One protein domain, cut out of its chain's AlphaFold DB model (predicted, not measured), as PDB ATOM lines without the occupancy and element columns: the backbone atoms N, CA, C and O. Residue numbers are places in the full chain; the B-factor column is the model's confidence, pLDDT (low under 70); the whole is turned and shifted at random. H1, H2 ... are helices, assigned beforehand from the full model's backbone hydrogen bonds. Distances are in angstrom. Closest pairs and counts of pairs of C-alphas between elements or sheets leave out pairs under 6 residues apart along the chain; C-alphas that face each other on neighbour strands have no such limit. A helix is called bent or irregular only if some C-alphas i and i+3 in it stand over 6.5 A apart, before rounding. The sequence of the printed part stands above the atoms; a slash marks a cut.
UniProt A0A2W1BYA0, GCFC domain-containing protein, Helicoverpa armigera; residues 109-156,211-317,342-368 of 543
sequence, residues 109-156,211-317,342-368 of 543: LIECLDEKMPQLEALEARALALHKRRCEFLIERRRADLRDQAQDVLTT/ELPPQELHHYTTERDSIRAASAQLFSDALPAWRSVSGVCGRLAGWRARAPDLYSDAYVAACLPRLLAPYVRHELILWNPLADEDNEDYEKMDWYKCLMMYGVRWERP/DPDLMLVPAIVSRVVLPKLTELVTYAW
ATOM      1  N   LEU A 109     -36.925 -14.080 -16.249       96.19
ATOM      2  CA  LEU A 109     -36.871 -13.766 -14.820       96.19
ATOM      3  C   LEU A 109     -35.595 -14.297 -14.178       96.19
ATOM      4  O   LEU A 109     -34.969 -13.578 -13.405       96.19
ATOM      5  N   ILE A 110     -35.228 -15.544 -14.463       96.31
ATOM      6  CA  ILE A 110     -34.020 -16.155 -13.907       96.31
ATOM      7  C   ILE A 110     -32.781 -15.435 -14.438       96.31
ATOM      8  O   ILE A 110     -31.940 -15.063 -13.633       96.31
ATOM      9  N   GLU A 111     -32.710 -15.150 -15.739       96.75
ATOM     10  CA  GLU A 111     -31.594 -14.403 -16.336       96.75
ATOM     11  C   GLU A 111     -31.458 -12.997 -15.729       96.75
ATOM     12  O   GLU A 111     -30.365 -12.595 -15.327       96.75
ATOM     13  N   CYS A 112     -32.576 -12.277 -15.573       96.88
ATOM     14  CA  CYS A 112     -32.608 -10.981 -14.894       96.88
ATOM     15  C   CYS A 112     -32.098 -11.094 -13.451       96.88
ATOM     16  O   CYS A 112     -31.239 -10.324 -13.023       96.88
ATOM     17  N   LEU A 113     -32.599 -12.066 -12.684       97.19
ATOM     18  CA  LEU A 113     -32.160 -12.270 -11.307       97.19
ATOM     19  C   LEU A 113     -30.674 -12.634 -11.240       97.19
ATOM     20  O   LEU A 113     -29.969 -12.043 -10.427       97.19
ATOM     21  N   ASP A 114     -30.180 -13.522 -12.098       97.31
ATOM     22  CA  ASP A 114     -28.774 -13.931 -12.133       97.31
ATOM     23  C   ASP A 114     -27.835 -12.739 -12.392       97.31
ATOM     24  O   ASP A 114     -26.783 -12.634 -11.758       97.31
ATOM     25  N   GLU A 115     -28.235 -11.784 -13.237       96.50
ATOM     26  CA  GLU A 115     -27.478 -10.546 -13.464       96.50
ATOM     27  C   GLU A 115     -27.525  -9.584 -12.261       96.50
ATOM     28  O   GLU A 115     -26.518  -8.957 -11.904       96.50
ATOM     29  N   LYS A 116     -28.690  -9.444 -11.614       97.12
ATOM     30  CA  LYS A 116     -28.881  -8.502 -10.495       97.12
ATOM     31  C   LYS A 116     -28.384  -9.042  -9.155       97.12
ATOM     32  O   LYS A 116     -28.061  -8.253  -8.264       97.12
ATOM     33  N   MET A 117     -28.277 -10.359  -9.003       97.88
ATOM     34  CA  MET A 117     -27.897 -11.023  -7.754       97.88
ATOM     35  C   MET A 117     -26.544 -10.544  -7.185       97.88
ATOM     36  O   MET A 117     -26.515 -10.159  -6.014       97.88
ATOM     37  N   PRO A 118     -25.445 -10.462  -7.963       98.25
ATOM     38  CA  PRO A 118     -24.165  -9.959  -7.454       98.25
ATOM     39  C   PRO A 118     -24.227  -8.499  -6.983       98.25
ATOM     40  O   PRO A 118     -23.580  -8.116  -6.009       98.25
ATOM     41  N   GLN A 119     -25.024  -7.669  -7.662       98.25
ATOM     42  CA  GLN A 119     -25.200  -6.257  -7.311       98.25
ATOM     43  C   GLN A 119     -26.003  -6.109  -6.012       98.25
ATOM     44  O   GLN A 119     -25.642  -5.309  -5.146       98.25
ATOM     45  N   LEU A 120     -27.054  -6.919  -5.847       98.44
ATOM     46  CA  LEU A 120     -27.824  -7.013  -4.610       98.44
ATOM     47  C   LEU A 120     -26.932  -7.423  -3.429       98.44
ATOM     48  O   LEU A 120     -26.936  -6.753  -2.398       98.44
ATOM     49  N   GLU A 121     -26.123  -8.470  -3.599       98.50
ATOM     50  CA  GLU A 121     -25.201  -8.960  -2.566       98.50
ATOM     51  C   GLU A 121     -24.155  -7.910  -2.172       98.50
ATOM     52  O   GLU A 121     -23.874  -7.721  -0.986       98.50
ATOM     53  N   ALA A 122     -23.627  -7.160  -3.143       98.56
ATOM     54  CA  ALA A 122     -22.713  -6.055  -2.872       98.56
ATOM     55  C   ALA A 122     -23.380  -4.934  -2.051       98.56
ATOM     56  O   ALA A 122     -22.764  -4.384  -1.132       98.56
ATOM     57  N   LEU A 123     -24.642  -4.599  -2.342       98.62
ATOM     58  CA  LEU A 123     -25.399  -3.601  -1.579       98.62
ATOM     59  C   LEU A 123     -25.725  -4.079  -0.162       98.62
ATOM     60  O   LEU A 123     -25.568  -3.311   0.790       98.62
ATOM     61  N   GLU A 124     -26.123  -5.340   0.005       98.38
ATOM     62  CA  GLU A 124     -26.351  -5.942   1.322       98.38
ATOM     63  C   GLU A 124     -25.072  -5.950   2.168       98.38
ATOM     64  O   GLU A 124     -25.115  -5.580   3.345       98.38
ATOM     65  N   ALA A 125     -23.928  -6.301   1.570       98.44
ATOM     66  CA  ALA A 125     -22.633  -6.284   2.242       98.44
ATOM     67  C   ALA A 125     -22.239  -4.867   2.692       98.44
ATOM     68  O   ALA A 125     -21.795  -4.681   3.828       98.44
ATOM     69  N   ARG A 126     -22.456  -3.852   1.842       98.44
ATOM     70  CA  ARG A 126     -22.234  -2.437   2.193       98.44
ATOM     71  C   ARG A 126     -23.140  -1.981   3.338       98.44
ATOM     72  O   ARG A 126     -22.653  -1.360   4.282       98.44
ATOM     73  N   ALA A 127     -24.426  -2.328   3.303       98.25
ATOM     74  CA  ALA A 127     -25.371  -1.996   4.369       98.25
ATOM     75  C   ALA A 127     -25.002  -2.670   5.701       98.25
ATOM     76  O   ALA A 127     -24.986  -2.023   6.752       98.25
ATOM     77  N   LEU A 128     -24.624  -3.952   5.670       98.06
ATOM     78  CA  LEU A 128     -24.158  -4.662   6.859       98.06
ATOM     79  C   LEU A 128     -22.873  -4.038   7.418       98.06
ATOM     80  O   LEU A 128     -22.777  -3.838   8.629       98.06
ATOM     81  N   ALA A 129     -21.911  -3.685   6.560       98.25
ATOM     82  CA  ALA A 129     -20.676  -3.014   6.963       98.25
ATOM     83  C   ALA A 129     -20.948  -1.647   7.614       98.25
ATOM     84  O   ALA A 129     -20.338  -1.322   8.635       98.25
ATOM     85  N   LEU A 130     -21.905  -0.880   7.082       97.62
ATOM     86  CA  LEU A 130     -22.344   0.391   7.655       97.62
ATOM     87  C   LEU A 130     -22.911   0.209   9.074       97.62
ATOM     88  O   LEU A 130     -22.495   0.906  10.006       97.62
ATOM     89  N   HIS A 131     -23.826  -0.748   9.267       96.56
ATOM     90  CA  HIS A 131     -24.398  -1.029  10.587       96.56
ATOM     91  C   HIS A 131     -23.356  -1.586  11.567       96.56
ATOM     92  O   HIS A 131     -23.329  -1.176  12.732       96.56
ATOM     93  N   LYS A 132     -22.472  -2.474  11.098       97.31
ATOM     94  CA  LYS A 132     -21.361  -3.031  11.879       97.31
ATOM     95  C   LYS A 132     -20.433  -1.924  12.376       97.31
ATOM     96  O   LYS A 132     -20.218  -1.825  13.580       97.31
ATOM     97  N   ARG A 133     -19.977  -1.031  11.487       96.94
ATOM     98  CA  ARG A 133     -19.108   0.103  11.849       96.94
ATOM     99  C   ARG A 133     -19.754   1.000  12.903       96.94
ATOM    100  O   ARG A 133     -19.097   1.360  13.876       96.94
ATOM    101  N   ARG A 134     -21.044   1.335  12.748       95.25
ATOM    102  CA  ARG A 134     -21.790   2.120  13.751       95.25
ATOM    103  C   ARG A 134     -21.813   1.414  15.108       95.25
ATOM    104  O   ARG A 134     -21.580   2.054  16.131       95.25
ATOM    105  N   CYS A 135     -22.102   0.115  15.120       95.19
ATOM    106  CA  CYS A 135     -22.170  -0.677  16.345       95.19
ATOM    107  C   CYS A 135     -20.803  -0.771  17.043       95.19
ATOM    108  O   CYS A 135     -20.699  -0.451  18.227       95.19
ATOM    109  N   GLU A 136     -19.750  -1.129  16.306       95.69
ATOM    110  CA  GLU A 136     -18.379  -1.244  16.821       95.69
ATOM    111  C   GLU A 136     -17.861   0.089  17.362       95.69
ATOM    112  O   GLU A 136     -17.304   0.128  18.458       95.69
ATOM    113  N   PHE A 137     -18.118   1.193  16.653       96.06
ATOM    114  CA  PHE A 137     -17.748   2.531  17.110       96.06
ATOM    115  C   PHE A 137     -18.363   2.859  18.478       96.06
ATOM    116  O   PHE A 137     -17.665   3.311  19.388       96.06
ATOM    117  N   LEU A 138     -19.666   2.615  18.649       94.31
ATOM    118  CA  LEU A 138     -20.368   2.904  19.902       94.31
ATOM    119  C   LEU A 138     -19.878   2.016  21.055       94.31
ATOM    120  O   LEU A 138     -19.672   2.517  22.164       94.31
ATOM    121  N   ILE A 139     -19.653   0.726  20.793       94.38
ATOM    122  CA  ILE A 139     -19.128  -0.223  21.782       94.38
ATOM    123  C   ILE A 139     -17.712   0.178  22.210       94.38
ATOM    124  O   ILE A 139     -17.447   0.308  23.406       94.38
ATOM    125  N   GLU A 140     -16.806   0.435  21.267       94.50
ATOM    126  CA  GLU A 140     -15.425   0.787  21.605       94.50
ATOM    127  C   GLU A 140     -15.317   2.150  22.283       94.50
ATOM    128  O   GLU A 140     -14.563   2.295  23.247       94.50
ATOM    129  N   ARG A 141     -16.138   3.128  21.881       93.75
ATOM    130  CA  ARG A 141     -16.230   4.410  22.587       93.75
ATOM    131  C   ARG A 141     -16.649   4.214  24.042       93.75
ATOM    132  O   ARG A 141     -16.006   4.748  24.945       93.75
ATOM    133  N   ARG A 142     -17.689   3.410  24.283       92.19
ATOM    134  CA  ARG A 142     -18.186   3.081  25.629       92.19
ATOM    135  C   ARG A 142     -17.107   2.397  26.475       92.19
ATOM    136  O   ARG A 142     -16.923   2.759  27.638       92.19
ATOM    137  N   ARG A 143     -16.370   1.443  25.900       93.06
ATOM    138  CA  ARG A 143     -15.262   0.740  26.571       93.06
ATOM    139  C   ARG A 143     -14.094   1.669  26.877       93.06
ATOM    140  O   ARG A 143     -13.554   1.623  27.978       93.06
ATOM    141  N   ALA A 144     -13.725   2.539  25.942       92.38
ATOM    142  CA  ALA A 144     -12.687   3.542  26.150       92.38
ATOM    143  C   ALA A 144     -13.073   4.526  27.268       92.38
ATOM    144  O   ALA A 144     -12.261   4.820  28.141       92.38
ATOM    145  N   ASP A 145     -14.337   4.952  27.303       91.31
ATOM    146  CA  ASP A 145     -14.881   5.821  28.348       91.31
ATOM    147  C   ASP A 145     -14.903   5.165  29.733       91.31
ATOM    148  O   ASP A 145     -14.710   5.850  30.745       91.31
ATOM    149  N   LEU A 146     -15.156   3.855  29.790       91.19
ATOM    150  CA  LEU A 146     -15.061   3.060  31.012       91.19
ATOM    151  C   LEU A 146     -13.602   2.940  31.474       91.19
ATOM    152  O   LEU A 146     -13.332   3.179  32.649       91.19
ATOM    153  N   ARG A 147     -12.668   2.626  30.563       91.50
ATOM    154  CA  ARG A 147     -11.225   2.517  30.851       91.50
ATOM    155  C   ARG A 147     -10.649   3.824  31.391       91.50
ATOM    156  O   ARG A 147      -9.966   3.800  32.408       91.50
ATOM    157  N   ASP A 148     -10.972   4.959  30.767       90.94
ATOM    158  CA  ASP A 148     -10.511   6.272  31.232       90.94
ATOM    159  C   ASP A 148     -10.985   6.563  32.660       90.94
ATOM    160  O   ASP A 148     -10.180   6.948  33.504       90.94
ATOM    161  N   GLN A 149     -12.277   6.345  32.934       89.31
ATOM    162  CA  GLN A 149     -12.858   6.574  34.261       89.31
ATOM    163  C   GLN A 149     -12.300   5.611  35.307       89.31
ATOM    164  O   GLN A 149     -12.062   6.025  36.438       89.31
ATOM    165  N   ALA A 150     -12.094   4.343  34.945       89.81
ATOM    166  CA  ALA A 150     -11.451   3.376  35.822       89.81
ATOM    167  C   ALA A 150     -10.038   3.848  36.173       89.81
ATOM    168  O   ALA A 150      -9.685   3.867  37.347       89.81
ATOM    169  N   GLN A 151      -9.269   4.306  35.181       88.62
ATOM    170  CA  GLN A 151      -7.946   4.871  35.410       88.62
ATOM    171  C   GLN A 151      -8.028   6.094  36.330       88.62
ATOM    172  O   GLN A 151      -7.308   6.138  37.316       88.62
ATOM    173  N   ASP A 152      -8.918   7.055  36.077       86.44
ATOM    174  CA  ASP A 152      -9.036   8.271  36.899       86.44
ATOM    175  C   ASP A 152      -9.394   7.967  38.361       86.44
ATOM    176  O   ASP A 152      -8.880   8.609  39.270       86.44
ATOM    177  N   VAL A 153     -10.247   6.966  38.595       86.88
ATOM    178  CA  VAL A 153     -10.674   6.559  39.944       86.88
ATOM    179  C   VAL A 153      -9.613   5.725  40.664       86.88
ATOM    180  O   VAL A 153      -9.488   5.821  41.882       86.88
ATOM    181  N   LEU A 154      -8.863   4.893  39.938       80.81
ATOM    182  CA  LEU A 154      -7.856   3.991  40.508       80.81
ATOM    183  C   LEU A 154      -6.465   4.634  40.628       80.81
ATOM    184  O   LEU A 154      -5.620   4.122  41.364       80.81
ATOM    185  N   THR A 155      -6.196   5.732  39.916       78.69
ATOM    186  CA  THR A 155      -4.889   6.400  39.970       78.69
ATOM    187  C   THR A 155      -4.769   7.226  41.249       78.69
ATOM    188  O   THR A 155      -5.556   8.134  41.498       78.69
ATOM    189  N   THR A 156      -3.743   6.944  42.052       60.25
ATOM    190  CA  THR A 156      -3.413   7.717  43.257       60.25
ATOM    191  C   THR A 156      -3.087   9.176  42.897       60.25
ATOM    192  O   THR A 156      -2.329   9.399  41.939       60.25
ATOM    193  N   GLU A 211     -25.716   7.638  20.927       86.38
ATOM    194  CA  GLU A 211     -25.692   8.866  20.118       86.38
ATOM    195  C   GLU A 211     -24.354   8.989  19.370       86.38
ATOM    196  O   GLU A 211     -23.290   8.969  20.000       86.38
ATOM    197  N   LEU A 212     -24.387   9.144  18.042       89.56
ATOM    198  CA  LEU A 212     -23.186   9.369  17.234       89.56
ATOM    199  C   LEU A 212     -22.723  10.836  17.307       89.56
ATOM    200  O   LEU A 212     -23.565  11.737  17.325       89.56
ATOM    201  N   PRO A 213     -21.404  11.100  17.308       90.94
ATOM    202  CA  PRO A 213     -20.875  12.443  17.084       90.94
ATOM    203  C   PRO A 213     -21.308  12.992  15.712       90.94
ATOM    204  O   PRO A 213     -21.494  12.200  14.787       90.94
ATOM    205  N   PRO A 214     -21.400  14.323  15.522       91.12
ATOM    206  CA  PRO A 214     -21.882  14.917  14.270       91.12
ATOM    207  C   PRO A 214     -21.132  14.452  13.013       91.12
ATOM    208  O   PRO A 214     -21.755  14.228  11.980       91.12
ATOM    209  N   GLN A 215     -19.812  14.267  13.104       92.31
ATOM    210  CA  GLN A 215     -18.986  13.796  11.985       92.31
ATOM    211  C   GLN A 215     -19.321  12.351  11.583       92.31
ATOM    212  O   GLN A 215     -19.563  12.079  10.409       92.31
ATOM    213  N   GLU A 216     -19.395  11.435  12.553       94.12
ATOM    214  CA  GLU A 216     -19.774  10.036  12.301       94.12
ATOM    215  C   GLU A 216     -21.231   9.917  11.851       94.12
ATOM    216  O   GLU A 216     -21.546   9.100  10.989       94.12
ATOM    217  N   LEU A 217     -22.124  10.754  12.393       94.19
ATOM    218  CA  LEU A 217     -23.514  10.816  11.952       94.19
ATOM    219  C   LEU A 217     -23.600  11.252  10.487       94.19
ATOM    220  O   LEU A 217     -24.299  10.600   9.719       94.19
ATOM    221  N   HIS A 218     -22.861  12.294  10.093       96.06
ATOM    222  CA  HIS A 218     -22.813  12.753   8.707       96.06
ATOM    223  C   HIS A 218     -22.309  11.652   7.765       96.06
ATOM    224  O   HIS A 218     -22.975  11.337   6.781       96.06
ATOM    225  N   HIS A 219     -21.193  10.998   8.107       96.38
ATOM    226  CA  HIS A 219     -20.676   9.866   7.335       96.38
ATOM    227  C   HIS A 219     -21.708   8.733   7.226       96.38
ATOM    228  O   HIS A 219     -21.921   8.191   6.142       96.38
ATOM    229  N   TYR A 220     -22.371   8.376   8.333       95.62
ATOM    230  CA  TYR A 220     -23.409   7.345   8.337       95.62
ATOM    231  C   TYR A 220     -24.572   7.711   7.413       95.62
ATOM    232  O   TYR A 220     -25.000   6.876   6.619       95.62
ATOM    233  N   THR A 221     -25.066   8.950   7.485       96.25
ATOM    234  CA  THR A 221     -26.173   9.411   6.638       96.25
ATOM    235  C   THR A 221     -25.793   9.434   5.164       96.25
ATOM    236  O   THR A 221     -26.546   8.908   4.353       96.25
ATOM    237  N   THR A 222     -24.606   9.942   4.821       97.81
ATOM    238  CA  THR A 222     -24.146  10.012   3.430       97.81
ATOM    239  C   THR A 222     -23.981   8.618   2.828       97.81
ATOM    240  O   THR A 222     -24.447   8.379   1.717       97.81
ATOM    241  N   GLU A 223     -23.384   7.669   3.558       97.94
ATOM    242  CA  GLU A 223     -23.240   6.298   3.054       97.94
ATOM    243  C   GLU A 223     -24.583   5.561   2.990       97.94
ATOM    244  O   GLU A 223     -24.854   4.843   2.031       97.94
ATOM    245  N   ARG A 224     -25.478   5.775   3.961       97.50
ATOM    246  CA  ARG A 224     -26.842   5.231   3.906       97.50
ATOM    247  C   ARG A 224     -27.591   5.735   2.671       97.50
ATOM    248  O   ARG A 224     -28.252   4.951   1.991       97.50
ATOM    249  N   ASP A 225     -27.502   7.031   2.388       98.00
ATOM    250  CA  ASP A 225     -28.193   7.655   1.261       98.00
ATOM    251  C   ASP A 225     -27.573   7.216  -0.078       98.00
ATOM    252  O   ASP A 225     -28.305   6.980  -1.041       98.00
ATOM    253  N   SER A 226     -26.254   6.982  -0.122       98.44
ATOM    254  CA  SER A 226     -25.571   6.400  -1.288       98.44
ATOM    255  C   SER A 226     -26.040   4.963  -1.571       98.44
ATOM    256  O   SER A 226     -26.333   4.624  -2.720       98.44
ATOM    257  N   ILE A 227     -26.186   4.127  -0.533       98.38
ATOM    258  CA  ILE A 227     -26.727   2.761  -0.649       98.38
ATOM    259  C   ILE A 227     -28.186   2.804  -1.110       98.38
ATOM    260  O   ILE A 227     -28.573   2.033  -1.986       98.38
ATOM    261  N   ARG A 228     -28.996   3.719  -0.562       97.81
ATOM    262  CA  ARG A 228     -30.400   3.896  -0.961       97.81
ATOM    263  C   ARG A 228     -30.525   4.278  -2.435       97.81
ATOM    264  O   ARG A 228     -31.341   3.691  -3.141       97.81
ATOM    265  N   ALA A 229     -29.712   5.224  -2.902       98.25
ATOM    266  CA  ALA A 229     -29.705   5.645  -4.299       98.25
ATOM    267  C   ALA A 229     -29.295   4.499  -5.237       98.25
ATOM    268  O   ALA A 229     -29.954   4.276  -6.249       98.25
ATOM    269  N   ALA A 230     -28.259   3.734  -4.880       98.25
ATOM    270  CA  ALA A 230     -27.832   2.575  -5.659       98.25
ATOM    271  C   ALA A 230     -28.888   1.452  -5.663       98.25
ATOM    272  O   ALA A 230     -29.162   0.872  -6.710       98.25
ATOM    273  N   SER A 231     -29.541   1.200  -4.525       97.75
ATOM    274  CA  SER A 231     -30.650   0.245  -4.419       97.75
ATOM    275  C   SER A 231     -31.822   0.610  -5.339       97.75
ATOM    276  O   SER A 231     -32.365  -0.264  -6.012       97.75
ATOM    277  N   ALA A 232     -32.167   1.897  -5.449       96.81
ATOM    278  CA  ALA A 232     -33.230   2.361  -6.346       96.81
ATOM    279  C   ALA A 232     -32.917   2.136  -7.840       96.81
ATOM    280  O   ALA A 232     -33.839   2.051  -8.648       96.81
ATOM    281  N   GLN A 233     -31.638   2.022  -8.209       97.25
ATOM    282  CA  GLN A 233     -31.209   1.765  -9.588       97.25
ATOM    283  C   GLN A 233     -31.079   0.277  -9.929       97.25
ATOM    284  O   GLN A 233     -30.962  -0.054 -11.101       97.25
ATOM    285  N   LEU A 234     -31.131  -0.627  -8.943       97.00
ATOM    286  CA  LEU A 234     -30.845  -2.052  -9.155       97.00
ATOM    287  C   LEU A 234     -31.742  -2.691 -10.231       97.00
ATOM    288  O   LEU A 234     -31.247  -3.408 -11.095       97.00
ATOM    289  N   PHE A 235     -33.046  -2.409 -10.182       96.31
ATOM    290  CA  PHE A 235     -34.055  -2.935 -11.114       96.31
ATOM    291  C   PHE A 235     -34.679  -1.837 -11.998       96.31
ATOM    292  O   PHE A 235     -35.760  -2.027 -12.565       96.31
ATOM    293  N   SER A 236     -34.062  -0.653 -12.090       95.19
ATOM    294  CA  SER A 236     -34.664   0.479 -12.815       95.19
ATOM    295  C   SER A 236     -34.779   0.217 -14.321       95.19
ATOM    296  O   SER A 236     -35.738   0.669 -14.949       95.19
ATOM    297  N   ASP A 237     -33.877  -0.594 -14.865       94.81
ATOM    298  CA  ASP A 237     -33.809  -1.066 -16.249       94.81
ATOM    299  C   ASP A 237     -34.693  -2.293 -16.545       94.81
ATOM    300  O   ASP A 237     -35.013  -2.550 -17.703       94.81
ATOM    301  N   ALA A 238     -35.152  -3.023 -15.523       95.31
ATOM    302  CA  ALA A 238     -36.051  -4.164 -15.701       95.31
ATOM    303  C   ALA A 238     -37.467  -3.712 -16.101       95.31
ATOM    304  O   ALA A 238     -37.981  -2.705 -15.610       95.31
ATOM    305  N   LEU A 239     -38.149  -4.476 -16.957       93.31
ATOM    306  CA  LEU A 239     -39.553  -4.222 -17.298       93.31
ATOM    307  C   LEU A 239     -40.469  -4.413 -16.067       93.31
ATOM    308  O   LEU A 239     -40.152  -5.229 -15.198       93.31
ATOM    309  N   PRO A 240     -41.634  -3.732 -15.982       90.81
ATOM    310  CA  PRO A 240     -42.501  -3.759 -14.796       90.81
ATOM    311  C   PRO A 240     -42.855  -5.164 -14.286       90.81
ATOM    312  O   PRO A 240     -42.919  -5.382 -13.080       90.81
ATOM    313  N   ALA A 241     -43.017  -6.131 -15.194       89.81
ATOM    314  CA  ALA A 241     -43.357  -7.511 -14.854       89.81
ATOM    315  C   ALA A 241     -42.234  -8.286 -14.124       89.81
ATOM    316  O   ALA A 241     -42.525  -9.296 -13.488       89.81
ATOM    317  N   TRP A 242     -40.986  -7.806 -14.175       94.12
ATOM    318  CA  TRP A 242     -39.813  -8.387 -13.501       94.12
ATOM    319  C   TRP A 242     -39.145  -7.418 -12.516       94.12
ATOM    320  O   TRP A 242     -38.177  -7.776 -11.851       94.12
ATOM    321  N   ARG A 243     -39.620  -6.173 -12.419       94.00
ATOM    322  CA  ARG A 243     -38.984  -5.126 -11.608       94.00
ATOM    323  C   ARG A 243     -39.248  -5.274 -10.108       94.00
ATOM    324  O   ARG A 243     -38.426  -4.841  -9.308       94.00
ATOM    325  N   SER A 244     -40.400  -5.816  -9.716       93.75
ATOM    326  CA  SER A 244     -40.855  -5.814  -8.321       93.75
ATOM    327  C   SER A 244     -41.541  -7.117  -7.916       93.75
ATOM    328  O   SER A 244     -42.029  -7.861  -8.771       93.75
ATOM    329  N   VAL A 245     -41.651  -7.344  -6.595       94.62
ATOM    330  CA  VAL A 245     -42.437  -8.451  -6.012       94.62
ATOM    331  C   VAL A 245     -43.842  -8.470  -6.608       94.62
ATOM    332  O   VAL A 245     -44.291  -9.508  -7.075       94.62
ATOM    333  N   SER A 246     -44.505  -7.311  -6.653       92.44
ATOM    334  CA  SER A 246     -45.864  -7.176  -7.185       92.44
ATOM    335  C   SER A 246     -45.956  -7.553  -8.666       92.44
ATOM    336  O   SER A 246     -46.855  -8.300  -9.050       92.44
ATOM    337  N   GLY A 247     -44.994  -7.125  -9.492       91.56
ATOM    338  CA  GLY A 247     -44.956  -7.478 -10.913       91.56
ATOM    339  C   GLY A 247     -44.853  -8.988 -11.139       91.56
ATOM    340  O   GLY A 247     -45.656  -9.565 -11.879       91.56
ATOM    341  N   VAL A 248     -43.919  -9.640 -10.440       94.00
ATOM    342  CA  VAL A 248     -43.715 -11.093 -10.536       94.00
ATOM    343  C   VAL A 248     -44.918 -11.847  -9.968       94.00
ATOM    344  O   VAL A 248     -45.460 -12.732 -10.631       94.00
ATOM    345  N   CYS A 249     -45.398 -11.465  -8.781       93.25
ATOM    346  CA  CYS A 249     -46.579 -12.058  -8.160       93.25
ATOM    347  C   CYS A 249     -47.823 -11.922  -9.041       93.25
ATOM    348  O   CYS A 249     -48.554 -12.895  -9.178       93.25
ATOM    349  N   GLY A 250     -48.049 -10.776  -9.688       89.75
ATOM    350  CA  GLY A 250     -49.193 -10.572 -10.580       89.75
ATOM    351  C   GLY A 250     -49.183 -11.523 -11.781       89.75
ATOM    352  O   GLY A 250     -50.216 -12.097 -12.137       89.75
ATOM    353  N   ARG A 251     -48.009 -11.764 -12.381       89.62
ATOM    354  CA  ARG A 251     -47.860 -12.724 -13.492       89.62
ATOM    355  C   ARG A 251     -48.102 -14.160 -13.026       89.62
ATOM    356  O   ARG A 251     -48.897 -14.861 -13.652       89.62
ATOM    357  N   LEU A 252     -47.480 -14.566 -11.918       91.25
ATOM    358  CA  LEU A 252     -47.607 -15.921 -11.365       91.25
ATOM    359  C   LEU A 252     -49.024 -16.209 -10.843       91.25
ATOM    360  O   LEU A 252     -49.570 -17.275 -11.124       91.25
ATOM    361  N   ALA A 253     -49.667 -15.243 -10.182       89.56
ATOM    362  CA  ALA A 253     -51.053 -15.349  -9.732       89.56
ATOM    363  C   ALA A 253     -52.025 -15.457 -10.917       89.56
ATOM    364  O   ALA A 253     -52.938 -16.281 -10.901       89.56
ATOM    365  N   GLY A 254     -51.793 -14.691 -11.989       86.44
ATOM    366  CA  GLY A 254     -52.571 -14.814 -13.221       86.44
ATOM    367  C   GLY A 254     -52.453 -16.201 -13.864       86.44
ATOM    368  O   GLY A 254     -53.422 -16.709 -14.423       86.44
ATOM    369  N   TRP A 255     -51.285 -16.841 -13.774       87.44
ATOM    370  CA  TRP A 255     -51.105 -18.215 -14.249       87.44
ATOM    371  C   TRP A 255     -51.779 -19.239 -13.350       87.44
ATOM    372  O   TRP A 255     -52.443 -20.130 -13.872       87.44
ATOM    373  N   ARG A 256     -51.673 -19.073 -12.028       88.31
ATOM    374  CA  ARG A 256     -52.399 -19.895 -11.053       88.31
ATOM    375  C   ARG A 256     -53.905 -19.882 -11.330       88.31
ATOM    376  O   ARG A 256     -54.527 -20.937 -11.298       88.31
ATOM    377  N   ALA A 257     -54.472 -18.719 -11.653       85.25
ATOM    378  CA  ALA A 257     -55.893 -18.582 -11.972       85.25
ATOM    379  C   ALA A 257     -56.273 -19.211 -13.326       85.25
ATOM    380  O   ALA A 257     -57.274 -19.915 -13.422       85.25
ATOM    381  N   ARG A 258     -55.482 -18.975 -14.385       84.62
ATOM    382  CA  ARG A 258     -55.816 -19.424 -15.754       84.62
ATOM    383  C   ARG A 258     -55.435 -20.873 -16.065       84.62
ATOM    384  O   ARG A 258     -55.964 -21.441 -17.018       84.62
ATOM    385  N   ALA A 259     -54.466 -21.443 -15.354       85.56
ATOM    386  CA  ALA A 259     -53.920 -22.773 -15.623       85.56
ATOM    387  C   ALA A 259     -53.419 -23.454 -14.327       85.56
ATOM    388  O   ALA A 259     -52.209 -23.656 -14.172       85.56
ATOM    389  N   PRO A 260     -54.324 -23.820 -13.398       87.50
ATOM    390  CA  PRO A 260     -53.960 -24.389 -12.096       87.50
ATOM    391  C   PRO A 260     -53.212 -25.726 -12.205       87.50
ATOM    392  O   PRO A 260     -52.227 -25.924 -11.495       87.50
ATOM    393  N   ASP A 261     -53.606 -26.602 -13.135       89.25
ATOM    394  CA  ASP A 261     -52.942 -27.899 -13.341       89.25
ATOM    395  C   ASP A 261     -51.479 -27.706 -13.753       89.25
ATOM    396  O   ASP A 261     -50.571 -28.270 -13.153       89.25
ATOM    397  N   LEU A 262     -51.233 -26.807 -14.710       88.62
ATOM    398  CA  LEU A 262     -49.884 -26.489 -15.171       88.62
ATOM    399  C   LEU A 262     -49.040 -25.830 -14.071       88.62
ATOM    400  O   LEU A 262     -47.841 -26.084 -13.981       88.62
ATOM    401  N   TYR A 263     -49.650 -24.984 -13.238       90.62
ATOM    402  CA  TYR A 263     -48.988 -24.365 -12.091       90.62
ATOM    403  C   TYR A 263     -48.531 -25.416 -11.065       90.62
ATOM    404  O   TYR A 263     -47.405 -25.346 -10.561       90.62
ATOM    405  N   SER A 264     -49.391 -26.403 -10.795       91.00
ATOM    406  CA  SER A 264     -49.095 -27.541  -9.923       91.00
ATOM    407  C   SER A 264     -48.019 -28.452 -10.523       91.00
ATOM    408  O   SER A 264     -47.007 -28.709  -9.871       91.00
ATOM    409  N   ASP A 265     -48.184 -28.873 -11.779       90.25
ATOM    410  CA  ASP A 265     -47.268 -29.785 -12.479       90.25
ATOM    411  C   ASP A 265     -45.864 -29.187 -12.661       90.25
ATOM    412  O   ASP A 265     -44.863 -29.906 -12.644       90.25
ATOM    413  N   ALA A 266     -45.765 -27.861 -12.799       88.81
ATOM    414  CA  ALA A 266     -44.493 -27.143 -12.863       88.81
ATOM    415  C   ALA A 266     -43.896 -26.822 -11.477       88.81
ATOM    416  O   ALA A 266     -42.853 -26.167 -11.396       88.81
ATOM    417  N   TYR A 267     -44.533 -27.264 -10.387       91.50
ATOM    418  CA  TYR A 267     -44.100 -27.042  -9.005       91.50
ATOM    419  C   TYR A 267     -43.864 -25.560  -8.663       91.50
ATOM    420  O   TYR A 267     -42.981 -25.229  -7.863       91.50
ATOM    421  N   VAL A 268     -44.648 -24.645  -9.249       91.81
ATOM    422  CA  VAL A 268     -44.427 -23.195  -9.097       91.81
ATOM    423  C   VAL A 268     -44.512 -22.778  -7.629       91.81
ATOM    424  O   VAL A 268     -43.632 -22.057  -7.155       91.81
ATOM    425  N   ALA A 269     -45.473 -23.326  -6.879       92.19
ATOM    426  CA  ALA A 269     -45.621 -23.106  -5.439       92.19
ATOM    427  C   ALA A 269     -44.335 -23.390  -4.641       92.19
ATOM    428  O   ALA A 269     -43.941 -22.630  -3.754       92.19
ATOM    429  N   ALA A 270     -43.619 -24.464  -4.987       92.38
ATOM    430  CA  ALA A 270     -42.376 -24.841  -4.315       92.38
ATOM    431  C   ALA A 270     -41.204 -23.903  -4.669       92.38
ATOM    432  O   ALA A 270     -40.296 -23.683  -3.855       92.38
ATOM    433  N   CYS A 271     -41.223 -23.343  -5.880       93.62
ATOM    434  CA  CYS A 271     -40.197 -22.447  -6.408       93.62
ATOM    435  C   CYS A 271     -40.417 -20.982  -6.013       93.62
ATOM    436  O   CYS A 271     -39.435 -20.246  -5.885       93.62
ATOM    437  N   LEU A 272     -41.661 -20.570  -5.751       94.12
ATOM    438  CA  LEU A 272     -42.041 -19.197  -5.413       94.12
ATOM    439  C   LEU A 272     -41.142 -18.546  -4.355       94.12
ATOM    440  O   LEU A 272     -40.605 -17.470  -4.627       94.12
ATOM    441  N   PRO A 273     -40.876 -19.169  -3.186       95.38
ATOM    442  CA  PRO A 273     -40.047 -18.514  -2.187       95.38
ATOM    443  C   PRO A 273     -38.605 -18.284  -2.660       95.38
ATOM    444  O   PRO A 273     -37.917 -17.441  -2.102       95.38
ATOM    445  N   ARG A 274     -38.113 -19.047  -3.649       94.88
ATOM    446  CA  ARG A 274     -36.774 -18.850  -4.232       94.88
ATOM    447  C   ARG A 274     -36.778 -17.716  -5.253       94.88
ATOM    448  O   ARG A 274     -35.853 -16.919  -5.237       94.88
ATOM    449  N   LEU A 275     -37.820 -17.632  -6.080       95.69
ATOM    450  CA  LEU A 275     -37.979 -16.571  -7.080       95.69
ATOM    451  C   LEU A 275     -38.216 -15.199  -6.437       95.69
ATOM    452  O   LEU A 275     -37.738 -14.190  -6.939       95.69
ATOM    453  N   LEU A 276     -38.929 -15.159  -5.307       97.38
ATOM    454  CA  LEU A 276     -39.288 -13.909  -4.632       97.38
ATOM    455  C   LEU A 276     -38.254 -13.457  -3.590       97.38
ATOM    456  O   LEU A 276     -38.226 -12.283  -3.225       97.38
ATOM    457  N   ALA A 277     -37.377 -14.356  -3.128       97.69
ATOM    458  CA  ALA A 277     -36.358 -14.025  -2.133       97.69
ATOM    459  C   ALA A 277     -35.447 -12.843  -2.525       97.69
ATOM    460  O   ALA A 277     -35.214 -12.012  -1.649       97.69
ATOM    461  N   PRO A 278     -34.948 -12.706  -3.774       97.75
ATOM    462  CA  PRO A 278     -34.120 -11.563  -4.171       97.75
ATOM    463  C   PRO A 278     -34.824 -10.211  -4.019       97.75
ATOM    464  O   PRO A 278     -34.219  -9.251  -3.552       97.75
ATOM    465  N   TYR A 279     -36.116 -10.135  -4.334       97.81
ATOM    466  CA  TYR A 279     -36.880  -8.896  -4.193       97.81
ATOM    467  C   TYR A 279     -37.151  -8.548  -2.728       97.81
ATOM    468  O   TYR A 279     -37.001  -7.400  -2.321       97.81
ATOM    469  N   VAL A 280     -37.470  -9.545  -1.897       98.31
ATOM    470  CA  VAL A 280     -37.613  -9.320  -0.449       98.31
ATOM    471  C   VAL A 280     -36.271  -8.897   0.156       98.31
ATOM    472  O   VAL A 280     -36.220  -7.984   0.972       98.31
ATOM    473  N   ARG A 281     -35.160  -9.507  -0.268       98.25
ATOM    474  CA  ARG A 281     -33.800  -9.089   0.116       98.25
ATOM    475  C   ARG A 281     -33.505  -7.645  -0.284       98.25
ATOM    476  O   ARG A 281     -32.970  -6.900   0.531       98.25
ATOM    477  N   HIS A 282     -33.903  -7.244  -1.492       97.69
ATOM    478  CA  HIS A 282     -33.775  -5.871  -1.989       97.69
ATOM    479  C   HIS A 282     -34.519  -4.858  -1.108       97.69
ATOM    480  O   HIS A 282     -33.917  -3.868  -0.687       97.69
ATOM    481  N   GLU A 283     -35.765  -5.145  -0.722       96.56
ATOM    482  CA  GLU A 283     -36.526  -4.298   0.213       96.56
ATOM    483  C   GLU A 283     -35.910  -4.267   1.627       96.56
ATOM    484  O   GLU A 283     -36.032  -3.275   2.347       96.56
ATOM    485  N   LEU A 284     -35.180  -5.316   2.024       97.69
ATOM    486  CA  LEU A 284     -34.555  -5.447   3.345       97.69
ATOM    487  C   LEU A 284     -33.079  -5.004   3.411       97.69
ATOM    488  O   LEU A 284     -32.450  -5.187   4.459       97.69
ATOM    489  N   ILE A 285     -32.505  -4.411   2.352       97.62
ATOM    490  CA  ILE A 285     -31.080  -4.009   2.317       97.62
ATOM    491  C   ILE A 285     -30.717  -3.156   3.541       97.62
ATOM    492  O   ILE A 285     -29.801  -3.512   4.288       97.62
ATOM    493  N   LEU A 286     -31.467  -2.068   3.756       97.06
ATOM    494  CA  LEU A 286     -31.268  -1.098   4.842       97.06
ATOM    495  C   LEU A 286     -32.106  -1.397   6.095       97.06
ATOM    496  O   LEU A 286     -32.015  -0.666   7.077       97.06
ATOM    497  N   TRP A 287     -32.931  -2.447   6.074       97.06
ATOM    498  CA  TRP A 287     -33.794  -2.777   7.202       97.06
ATOM    499  C   TRP A 287     -32.972  -3.257   8.400       97.06
ATOM    500  O   TRP A 287     -32.205  -4.223   8.309       97.06
ATOM    501  N   ASN A 288     -33.167  -2.601   9.545       95.25
ATOM    502  CA  ASN A 288     -32.513  -2.958  10.793       95.25
ATOM    503  C   ASN A 288     -33.462  -2.755  11.992       95.25
ATOM    504  O   ASN A 288     -33.481  -1.683  12.604       95.25
ATOM    505  N   PRO A 289     -34.175  -3.810  12.430       93.25
ATOM    506  CA  PRO A 289     -35.113  -3.733  13.552       93.25
ATOM    507  C   PRO A 289     -34.431  -3.513  14.909       93.25
ATOM    508  O   PRO A 289     -35.104  -3.329  15.925       93.25
ATOM    509  N   LEU A 290     -33.097  -3.542  14.960       92.94
ATOM    510  CA  LEU A 290     -32.314  -3.284  16.163       92.94
ATOM    511  C   LEU A 290     -31.925  -1.802  16.285       92.94
ATOM    512  O   LEU A 290     -31.703  -1.343  17.406       92.94
ATOM    513  N   ALA A 291     -31.912  -1.048  15.180       89.56
ATOM    514  CA  ALA A 291     -31.682   0.400  15.152       89.56
ATOM    515  C   ALA A 291     -32.961   1.191  15.475       89.56
ATOM    516  O   ALA A 291     -34.025   0.602  15.627       89.56
ATOM    517  N   ASP A 292     -32.874   2.512  15.639       86.12
ATOM    518  CA  ASP A 292     -34.055   3.353  15.898       86.12
ATOM    519  C   ASP A 292     -34.648   3.957  14.621       86.12
ATOM    520  O   ASP A 292     -35.844   4.227  14.597       86.12
ATOM    521  N   GLU A 293     -33.840   4.159  13.577       85.44
ATOM    522  CA  GLU A 293     -34.286   4.801  12.336       85.44
ATOM    523  C   GLU A 293     -34.940   3.823  11.344       85.44
ATOM    524  O   GLU A 293     -35.873   4.204  10.646       85.44
ATOM    525  N   ASP A 294     -34.479   2.568  11.302       87.12
ATOM    526  CA  ASP A 294     -34.828   1.586  10.261       87.12
ATOM    527  C   ASP A 294     -35.576   0.362  10.839       87.12
ATOM    528  O   ASP A 294     -35.385  -0.778  10.403       87.12
ATOM    529  N   ASN A 295     -36.407   0.588  11.864       90.12
ATOM    530  CA  ASN A 295     -37.052  -0.460  12.663       90.12
ATOM    531  C   ASN A 295     -38.522  -0.728  12.343       90.12
ATOM    532  O   ASN A 295     -39.266  -1.199  13.212       90.12
ATOM    533  N   GLU A 296     -38.936  -0.415  11.121       91.25
ATOM    534  CA  GLU A 296     -40.281  -0.712  10.655       91.25
ATOM    535  C   GLU A 296     -40.587  -2.212  10.785       91.25
ATOM    536  O   GLU A 296     -39.729  -3.074  10.551       91.25
ATOM    537  N   ASP A 297     -41.816  -2.523  11.203       91.38
ATOM    538  CA  ASP A 297     -42.271  -3.907  11.262       91.38
ATOM    539  C   ASP A 297     -42.406  -4.441   9.837       91.38
ATOM    540  O   ASP A 297     -43.121  -3.851   9.027       91.38
ATOM    541  N   TYR A 298     -41.743  -5.558   9.534       92.81
ATOM    542  CA  TYR A 298     -41.700  -6.092   8.174       92.81
ATOM    543  C   TYR A 298     -43.098  -6.448   7.641       92.81
ATOM    544  O   TYR A 298     -43.305  -6.470   6.436       92.81
ATOM    545  N   GLU A 299     -44.079  -6.674   8.522       91.81
ATOM    546  CA  GLU A 299     -45.477  -6.940   8.151       91.81
ATOM    547  C   GLU A 299     -46.179  -5.724   7.521       91.81
ATOM    548  O   GLU A 299     -47.198  -5.861   6.844       91.81
ATOM    549  N   LYS A 300     -45.632  -4.520   7.727       93.50
ATOM    550  CA  LYS A 300     -46.125  -3.277   7.123       93.50
ATOM    551  C   LYS A 300     -45.507  -2.994   5.758       93.50
ATOM    552  O   LYS A 300     -46.018  -2.123   5.054       93.50
ATOM    553  N   MET A 301     -44.456  -3.718   5.382       95.12
ATOM    554  CA  MET A 301     -43.775  -3.530   4.106       95.12
ATOM    555  C   MET A 301     -44.619  -4.047   2.941       95.12
ATOM    556  O   MET A 301     -45.477  -4.925   3.100       95.12
ATOM    557  N   ASP A 302     -44.365  -3.496   1.761       93.75
ATOM    558  CA  ASP A 302     -45.169  -3.772   0.577       93.75
ATOM    559  C   ASP A 302     -44.979  -5.205   0.079       93.75
ATOM    560  O   ASP A 302     -45.976  -5.846  -0.270       93.75
ATOM    561  N   TRP A 303     -43.764  -5.767   0.165       96.00
ATOM    562  CA  TRP A 303     -43.564  -7.191  -0.111       96.00
ATOM    563  C   TRP A 303     -44.475  -8.075   0.747       96.00
ATOM    564  O   TRP A 303     -45.114  -8.980   0.221       96.00
ATOM    565  N   TYR A 304     -44.586  -7.813   2.055       96.12
ATOM    566  CA  TYR A 304     -45.348  -8.673   2.960       96.12
ATOM    567  C   TYR A 304     -46.833  -8.633   2.620       96.12
ATOM    568  O   TYR A 304     -47.464  -9.680   2.471       96.12
ATOM    569  N   LYS A 305     -47.378  -7.428   2.425       93.56
ATOM    570  CA  LYS A 305     -48.766  -7.235   1.988       93.56
ATOM    571  C   LYS A 305     -49.026  -7.926   0.649       93.56
ATOM    572  O   LYS A 305     -50.044  -8.594   0.506       93.56
ATOM    573  N   CYS A 306     -48.101  -7.809  -0.303       92.94
ATOM    574  CA  CYS A 306     -48.207  -8.453  -1.608       92.94
ATOM    575  C   CYS A 306     -48.284  -9.983  -1.483       92.94
ATOM    576  O   CYS A 306     -49.193 -10.597  -2.039       92.94
ATOM    577  N   LEU A 307     -47.394 -10.597  -0.693       94.25
ATOM    578  CA  LEU A 307     -47.383 -12.050  -0.498       94.25
ATOM    579  C   LEU A 307     -48.585 -12.556   0.302       94.25
ATOM    580  O   LEU A 307     -49.095 -13.632   0.006       94.25
ATOM    581  N   MET A 308     -49.055 -11.793   1.292       90.31
ATOM    582  CA  MET A 308     -50.257 -12.133   2.062       90.31
ATOM    583  C   MET A 308     -51.522 -12.158   1.201       90.31
ATOM    584  O   MET A 308     -52.456 -12.889   1.516       90.31
ATOM    585  N   MET A 309     -51.556 -11.364   0.129       86.56
ATOM    586  CA  MET A 309     -52.683 -11.297  -0.805       86.56
ATOM    587  C   MET A 309     -52.491 -12.179  -2.048       86.56
ATOM    588  O   MET A 309     -53.361 -12.197  -2.926       86.56
ATOM    589  N   TYR A 310     -51.381 -12.919  -2.130       88.38
ATOM    590  CA  TYR A 310     -51.086 -13.805  -3.250       88.38
ATOM    591  C   TYR A 310     -52.154 -14.900  -3.371       88.38
ATOM    592  O   TYR A 310     -52.490 -15.564  -2.396       88.38
ATOM    593  N   GLY A 311     -52.716 -15.064  -4.570       73.12
ATOM    594  CA  GLY A 311     -53.785 -16.034  -4.836       73.12
ATOM    595  C   GLY A 311     -55.198 -15.587  -4.428       73.12
ATOM    596  O   GLY A 311     -56.156 -16.228  -4.843       73.12
ATOM    597  N   VAL A 312     -55.345 -14.477  -3.688       68.25
ATOM    598  CA  VAL A 312     -56.652 -13.921  -3.268       68.25
ATOM    599  C   VAL A 312     -57.089 -12.759  -4.159       68.25
ATOM    600  O   VAL A 312     -58.266 -12.633  -4.490       68.25
ATOM    601  N   ARG A 313     -56.151 -11.894  -4.558       57.19
ATOM    602  CA  ARG A 313     -56.394 -10.796  -5.502       57.19
ATOM    603  C   ARG A 313     -55.455 -10.948  -6.685       57.19
ATOM    604  O   ARG A 313     -54.240 -10.938  -6.508       57.19
ATOM    605  N   TRP A 314     -56.005 -11.065  -7.888       51.50
ATOM    606  CA  TRP A 314     -55.234 -10.824  -9.101       51.50
ATOM    607  C   TRP A 314     -55.542  -9.384  -9.529       51.50
ATOM    608  O   TRP A 314     -56.606  -9.084 -10.059       51.50
ATOM    609  N   GLU A 315     -54.658  -8.441  -9.211       46.22
ATOM    610  CA  GLU A 315     -54.739  -7.123  -9.840       46.22
ATOM    611  C   GLU A 315     -54.056  -7.231 -11.199       46.22
ATOM    612  O   GLU A 315     -52.885  -7.610 -11.307       46.22
ATOM    613  N   ARG A 316     -54.818  -6.960 -12.262       47.38
ATOM    614  CA  ARG A 316     -54.291  -6.924 -13.623       47.38
ATOM    615  C   ARG A 316     -53.204  -5.841 -13.682       47.38
ATOM    616  O   ARG A 316     -53.504  -4.695 -13.347       47.38
ATOM    617  N   PRO A 317     -51.963  -6.154 -14.102       46.19
ATOM    618  CA  PRO A 317     -50.940  -5.130 -14.283       46.19
ATOM    619  C   PRO A 317     -51.469  -4.049 -15.230       46.19
ATOM    620  O   PRO A 317     -51.988  -4.380 -16.297       46.19
ATOM    621  N   ASP A 342     -54.583 -24.893   0.051       87.00
ATOM    622  CA  ASP A 342     -53.847 -23.966  -0.815       87.00
ATOM    623  C   ASP A 342     -52.349 -24.340  -0.873       87.00
ATOM    624  O   ASP A 342     -51.664 -24.319   0.161       87.00
ATOM    625  N   PRO A 343     -51.792 -24.638  -2.066       88.19
ATOM    626  CA  PRO A 343     -50.382 -25.002  -2.213       88.19
ATOM    627  C   PRO A 343     -49.416 -23.872  -1.822       88.19
ATOM    628  O   PRO A 343     -48.264 -24.137  -1.470       88.19
ATOM    629  N   ASP A 344     -49.873 -22.618  -1.857       91.25
ATOM    630  CA  ASP A 344     -49.083 -21.420  -1.581       91.25
ATOM    631  C   ASP A 344     -49.305 -20.868  -0.161       91.25
ATOM    632  O   ASP A 344     -48.673 -19.875   0.208       91.25
ATOM    633  N   LEU A 345     -50.118 -21.527   0.684       89.25
ATOM    634  CA  LEU A 345     -50.386 -21.120   2.078       89.25
ATOM    635  C   LEU A 345     -49.094 -20.832   2.864       89.25
ATOM    636  O   LEU A 345     -49.028 -19.953   3.725       89.25
ATOM    637  N   MET A 346     -48.040 -21.584   2.553       90.00
ATOM    638  CA  MET A 346     -46.758 -21.515   3.243       90.00
ATOM    639  C   MET A 346     -45.781 -20.480   2.669       90.00
ATOM    640  O   MET A 346     -44.638 -20.421   3.131       90.00
ATOM    641  N   LEU A 347     -46.196 -19.657   1.702       93.69
ATOM    642  CA  LEU A 347     -45.332 -18.695   1.017       93.69
ATOM    643  C   LEU A 347     -44.675 -17.698   1.981       93.69
ATOM    644  O   LEU A 347     -43.445 -17.604   2.040       93.69
ATOM    645  N   VAL A 348     -45.478 -16.992   2.780       94.00
ATOM    646  CA  VAL A 348     -44.982 -15.992   3.741       94.00
ATOM    647  C   VAL A 348     -44.097 -16.636   4.818       94.00
ATOM    648  O   VAL A 348     -42.952 -16.199   4.974       94.00
ATOM    649  N   PRO A 349     -44.521 -17.718   5.508       93.31
ATOM    650  CA  PRO A 349     -43.646 -18.466   6.411       93.31
ATOM    651  C   PRO A 349     -42.316 -18.908   5.787       93.31
ATOM    652  O   PRO A 349     -41.270 -18.825   6.437       93.31
ATOM    653  N   ALA A 350     -42.329 -19.366   4.531       94.62
ATOM    654  CA  ALA A 350     -41.122 -19.797   3.833       94.62
ATOM    655  C   ALA A 350     -40.166 -18.626   3.569       94.62
ATOM    656  O   ALA A 350     -38.960 -18.773   3.782       94.62
ATOM    657  N   ILE A 351     -40.684 -17.462   3.167       96.50
ATOM    658  CA  ILE A 351     -39.891 -16.240   2.978       96.50
ATOM    659  C   ILE A 351     -39.312 -15.744   4.306       96.50
ATOM    660  O   ILE A 351     -38.108 -15.507   4.392       96.50
ATOM    661  N   VAL A 352     -40.116 -15.668   5.371       95.62
ATOM    662  CA  VAL A 352     -39.633 -15.274   6.708       95.62
ATOM    663  C   VAL A 352     -38.511 -16.208   7.173       95.62
ATOM    664  O   VAL A 352     -37.458 -15.757   7.631       95.62
ATOM    665  N   SER A 353     -38.692 -17.516   6.980       94.88
ATOM    666  CA  SER A 353     -37.699 -18.533   7.320       94.88
ATOM    667  C   SER A 353     -36.405 -18.429   6.499       94.88
ATOM    668  O   SER A 353     -35.333 -18.747   7.021       94.88
ATOM    669  N   ARG A 354     -36.482 -18.062   5.212       95.12
ATOM    670  CA  ARG A 354     -35.338 -18.073   4.279       95.12
ATOM    671  C   ARG A 354     -34.629 -16.729   4.137       95.12
ATOM    672  O   ARG A 354     -33.469 -16.730   3.749       95.12
ATOM    673  N   VAL A 355     -35.297 -15.621   4.449       97.00
ATOM    674  CA  VAL A 355     -34.779 -14.266   4.214       97.00
ATOM    675  C   VAL A 355     -34.704 -13.472   5.517       97.00
ATOM    676  O   VAL A 355     -33.615 -13.102   5.953       97.00
ATOM    677  N   VAL A 356     -35.841 -13.277   6.192       96.38
ATOM    678  CA  VAL A 356     -35.935 -12.393   7.368       96.38
ATOM    679  C   VAL A 356     -35.098 -12.919   8.541       96.38
ATOM    680  O   VAL A 356     -34.308 -12.177   9.126       96.38
ATOM    681  N   LEU A 357     -35.227 -14.206   8.889       95.31
ATOM    682  CA  LEU A 357     -34.491 -14.792  10.018       95.31
ATOM    683  C   LEU A 357     -32.973 -14.900   9.779       95.31
ATOM    684  O   LEU A 357     -32.215 -14.606  10.711       95.31
ATOM    685  N   PRO A 358     -32.485 -15.287   8.584       96.50
ATOM    686  CA  PRO A 358     -31.062 -15.186   8.258       96.50
ATOM    687  C   PRO A 358     -30.511 -13.759   8.364       96.50
ATOM    688  O   PRO A 358     -29.529 -13.569   9.079       96.50
ATOM    689  N   LYS A 359     -31.190 -12.752   7.794       97.38
ATOM    690  CA  LYS A 359     -30.795 -11.335   7.924       97.38
ATOM    691  C   LYS A 359     -30.721 -10.893   9.388       97.38
ATOM    692  O   LYS A 359     -29.738 -10.291   9.812       97.38
ATOM    693  N   LEU A 360     -31.724 -11.244  10.196       96.25
ATOM    694  CA  LEU A 360     -31.709 -10.991  11.642       96.25
ATOM    695  C   LEU A 360     -30.519 -11.657  12.341       96.25
ATOM    696  O   LEU A 360     -29.929 -11.069  13.243       96.25
ATOM    697  N   THR A 361     -30.156 -12.873  11.929       96.56
ATOM    698  CA  THR A 361     -29.004 -13.596  12.489       96.56
ATOM    699  C   THR A 361     -27.700 -12.861  12.185       96.56
ATOM    700  O   THR A 361     -26.870 -12.713  13.082       96.56
ATOM    701  N   GLU A 362     -27.529 -12.341  10.969       97.50
ATOM    702  CA  GLU A 362     -26.365 -11.526  10.593       97.50
ATOM    703  C   GLU A 362     -26.302 -10.216  11.380       97.50
ATOM    704  O   GLU A 362     -25.260  -9.891  11.952       97.50
ATOM    705  N   LEU A 363     -27.426  -9.497  11.486       97.69
ATOM    706  CA  LEU A 363     -27.506  -8.252  12.256       97.69
ATOM    707  C   LEU A 363     -27.172  -8.474  13.734       97.69
ATOM    708  O   LEU A 363     -26.394  -7.718  14.306       97.69
ATOM    709  N   VAL A 364     -27.697  -9.536  14.351       96.31
ATOM    710  CA  VAL A 364     -27.354  -9.909  15.732       96.31
ATOM    711  C   VAL A 364     -25.866 -10.230  15.863       96.31
ATOM    712  O   VAL A 364     -25.231  -9.822  16.835       96.31
ATOM    713  N   THR A 365     -25.299 -10.946  14.893       96.94
ATOM    714  CA  THR A 365     -23.902 -11.394  14.941       96.94
ATOM    715  C   THR A 365     -22.923 -10.226  14.820       96.94
ATOM    716  O   THR A 365     -21.937 -10.190  15.555       96.94
ATOM    717  N   TYR A 366     -23.198  -9.261  13.937       96.31
ATOM    718  CA  TYR A 366     -22.220  -8.237  13.554       96.31
ATOM    719  C   TYR A 366     -22.600  -6.801  13.922       96.31
ATOM    720  O   TYR A 366     -21.718  -5.957  14.027       96.31
ATOM    721  N   ALA A 367     -23.882  -6.496  14.106       95.88
ATOM    722  CA  ALA A 367     -24.387  -5.126  14.183       95.88
ATOM    723  C   ALA A 367     -25.407  -4.917  15.319       95.88
ATOM    724  O   ALA A 367     -26.355  -4.140  15.190       95.88
ATOM    725  N   TRP A 368     -25.212  -5.607  16.444       95.19
ATOM    726  CA  TRP A 368     -26.071  -5.505  17.622       95.19
ATOM    727  C   TRP A 368     -25.273  -5.278  18.902       95.19
ATOM    728  O   TRP A 368     -24.333  -6.019  19.196       95.19
TER     729      TRP A 368
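AT A GLANCE: This is residues 109 to 156, 211 to 317 and 342 to 368 of the 543 residues of the protein "GCFC domain-containing protein" of Helicoverpa armigera (UniProt A0A2W1BYA0). One very long helix, H1, makes the long axis of a rod; H2 runs side by side with part of it, and residues 140 to 156, of which 140 to 154 belong to H1, stick out as an arm. Beside the other part of H1, H6 packs with H4 and the bent H8, while H5 lies at the far end. The printed part has 182 residues with eight named helices, H1 to H8 in chain order: all helix, loose, radius of gyration of the C-alphas 21.0 A, spans 83 by 32 by 24 A.

HOW THE PARTS SIT: H1, residues 109 to 154, touches H2, residues 214 to 233, with residues 120 to 134 alone, opposite ways at a shallow tilt of 10 degrees; their closest C-alphas, Leu 123 and Ile 227, are 6.6 A apart. With residues 110 to 120 alone H1 touches H6, residues 268 to 283, at a steep tilt of 49 degrees; closest C-alphas Leu 120 and His 282, 6.6 A. Residues 245 to 248 alone of H4, residues 245 to 258, touch H6; closest C-alphas Val 245 and Tyr 279, 5.9 A. H7, residues 302 to 308, touches H4; closest C-alphas Val 245 and Trp 303, 6.1 A. H3, residues 240 to 243, touches H4 only at the corner; H5, residues 260 to 265, is close to H4 but not clearly touching, closest C-alphas Arg 256 and Tyr 263, 5.7 A. H8, residues 347 to 366, was assigned as one helix by its hydrogen bonds but is bent, C-alphas 354 and 357 being 6.7 A apart; arm H8a, residues 347 to 354, touches H6, closest C-alphas Pro 273 and Ile 351, 5.6 A. Every O i to N i+4 pair is within hydrogen-bond range in H2, H4, H5, H7, H8a and H8b, residues 357 to 366, but 40 of 42 in H1 and 8 of 12 in H6; H3 is too short.

IN THESE COORDINATES: H1 runs 64.9 A from C-alpha 109 at (-36.871, -13.766, -14.820) to C-alpha 154 at (-7.856, 3.991, 40.508), only just irregular, C-alphas 115 and 118 being 6.9 A apart. H2 is 28.8 A long, and H6 22.5 A, irregular with C-alphas 270 and 273 7.1 A apart. H8b ends at C-alpha 366 at (-22.220, -8.237, 13.554).

THE WHOLE: The farthest C-alphas, Thr 156 and Arg 258, are 83.5 A apart. The printed part has two cuts: between residues 156 and 211, where 54 residues of the chain are not printed, C-alphas 156 and 211 are 32.1 A apart, and between residues 317 and 342, where 24 are not printed, C-alphas 317 and 342 are 23.3 A apart. The link H6 to H7 is long, 18 residues. The pLDDT is under 70 at residue 156 and residues 312 to 317.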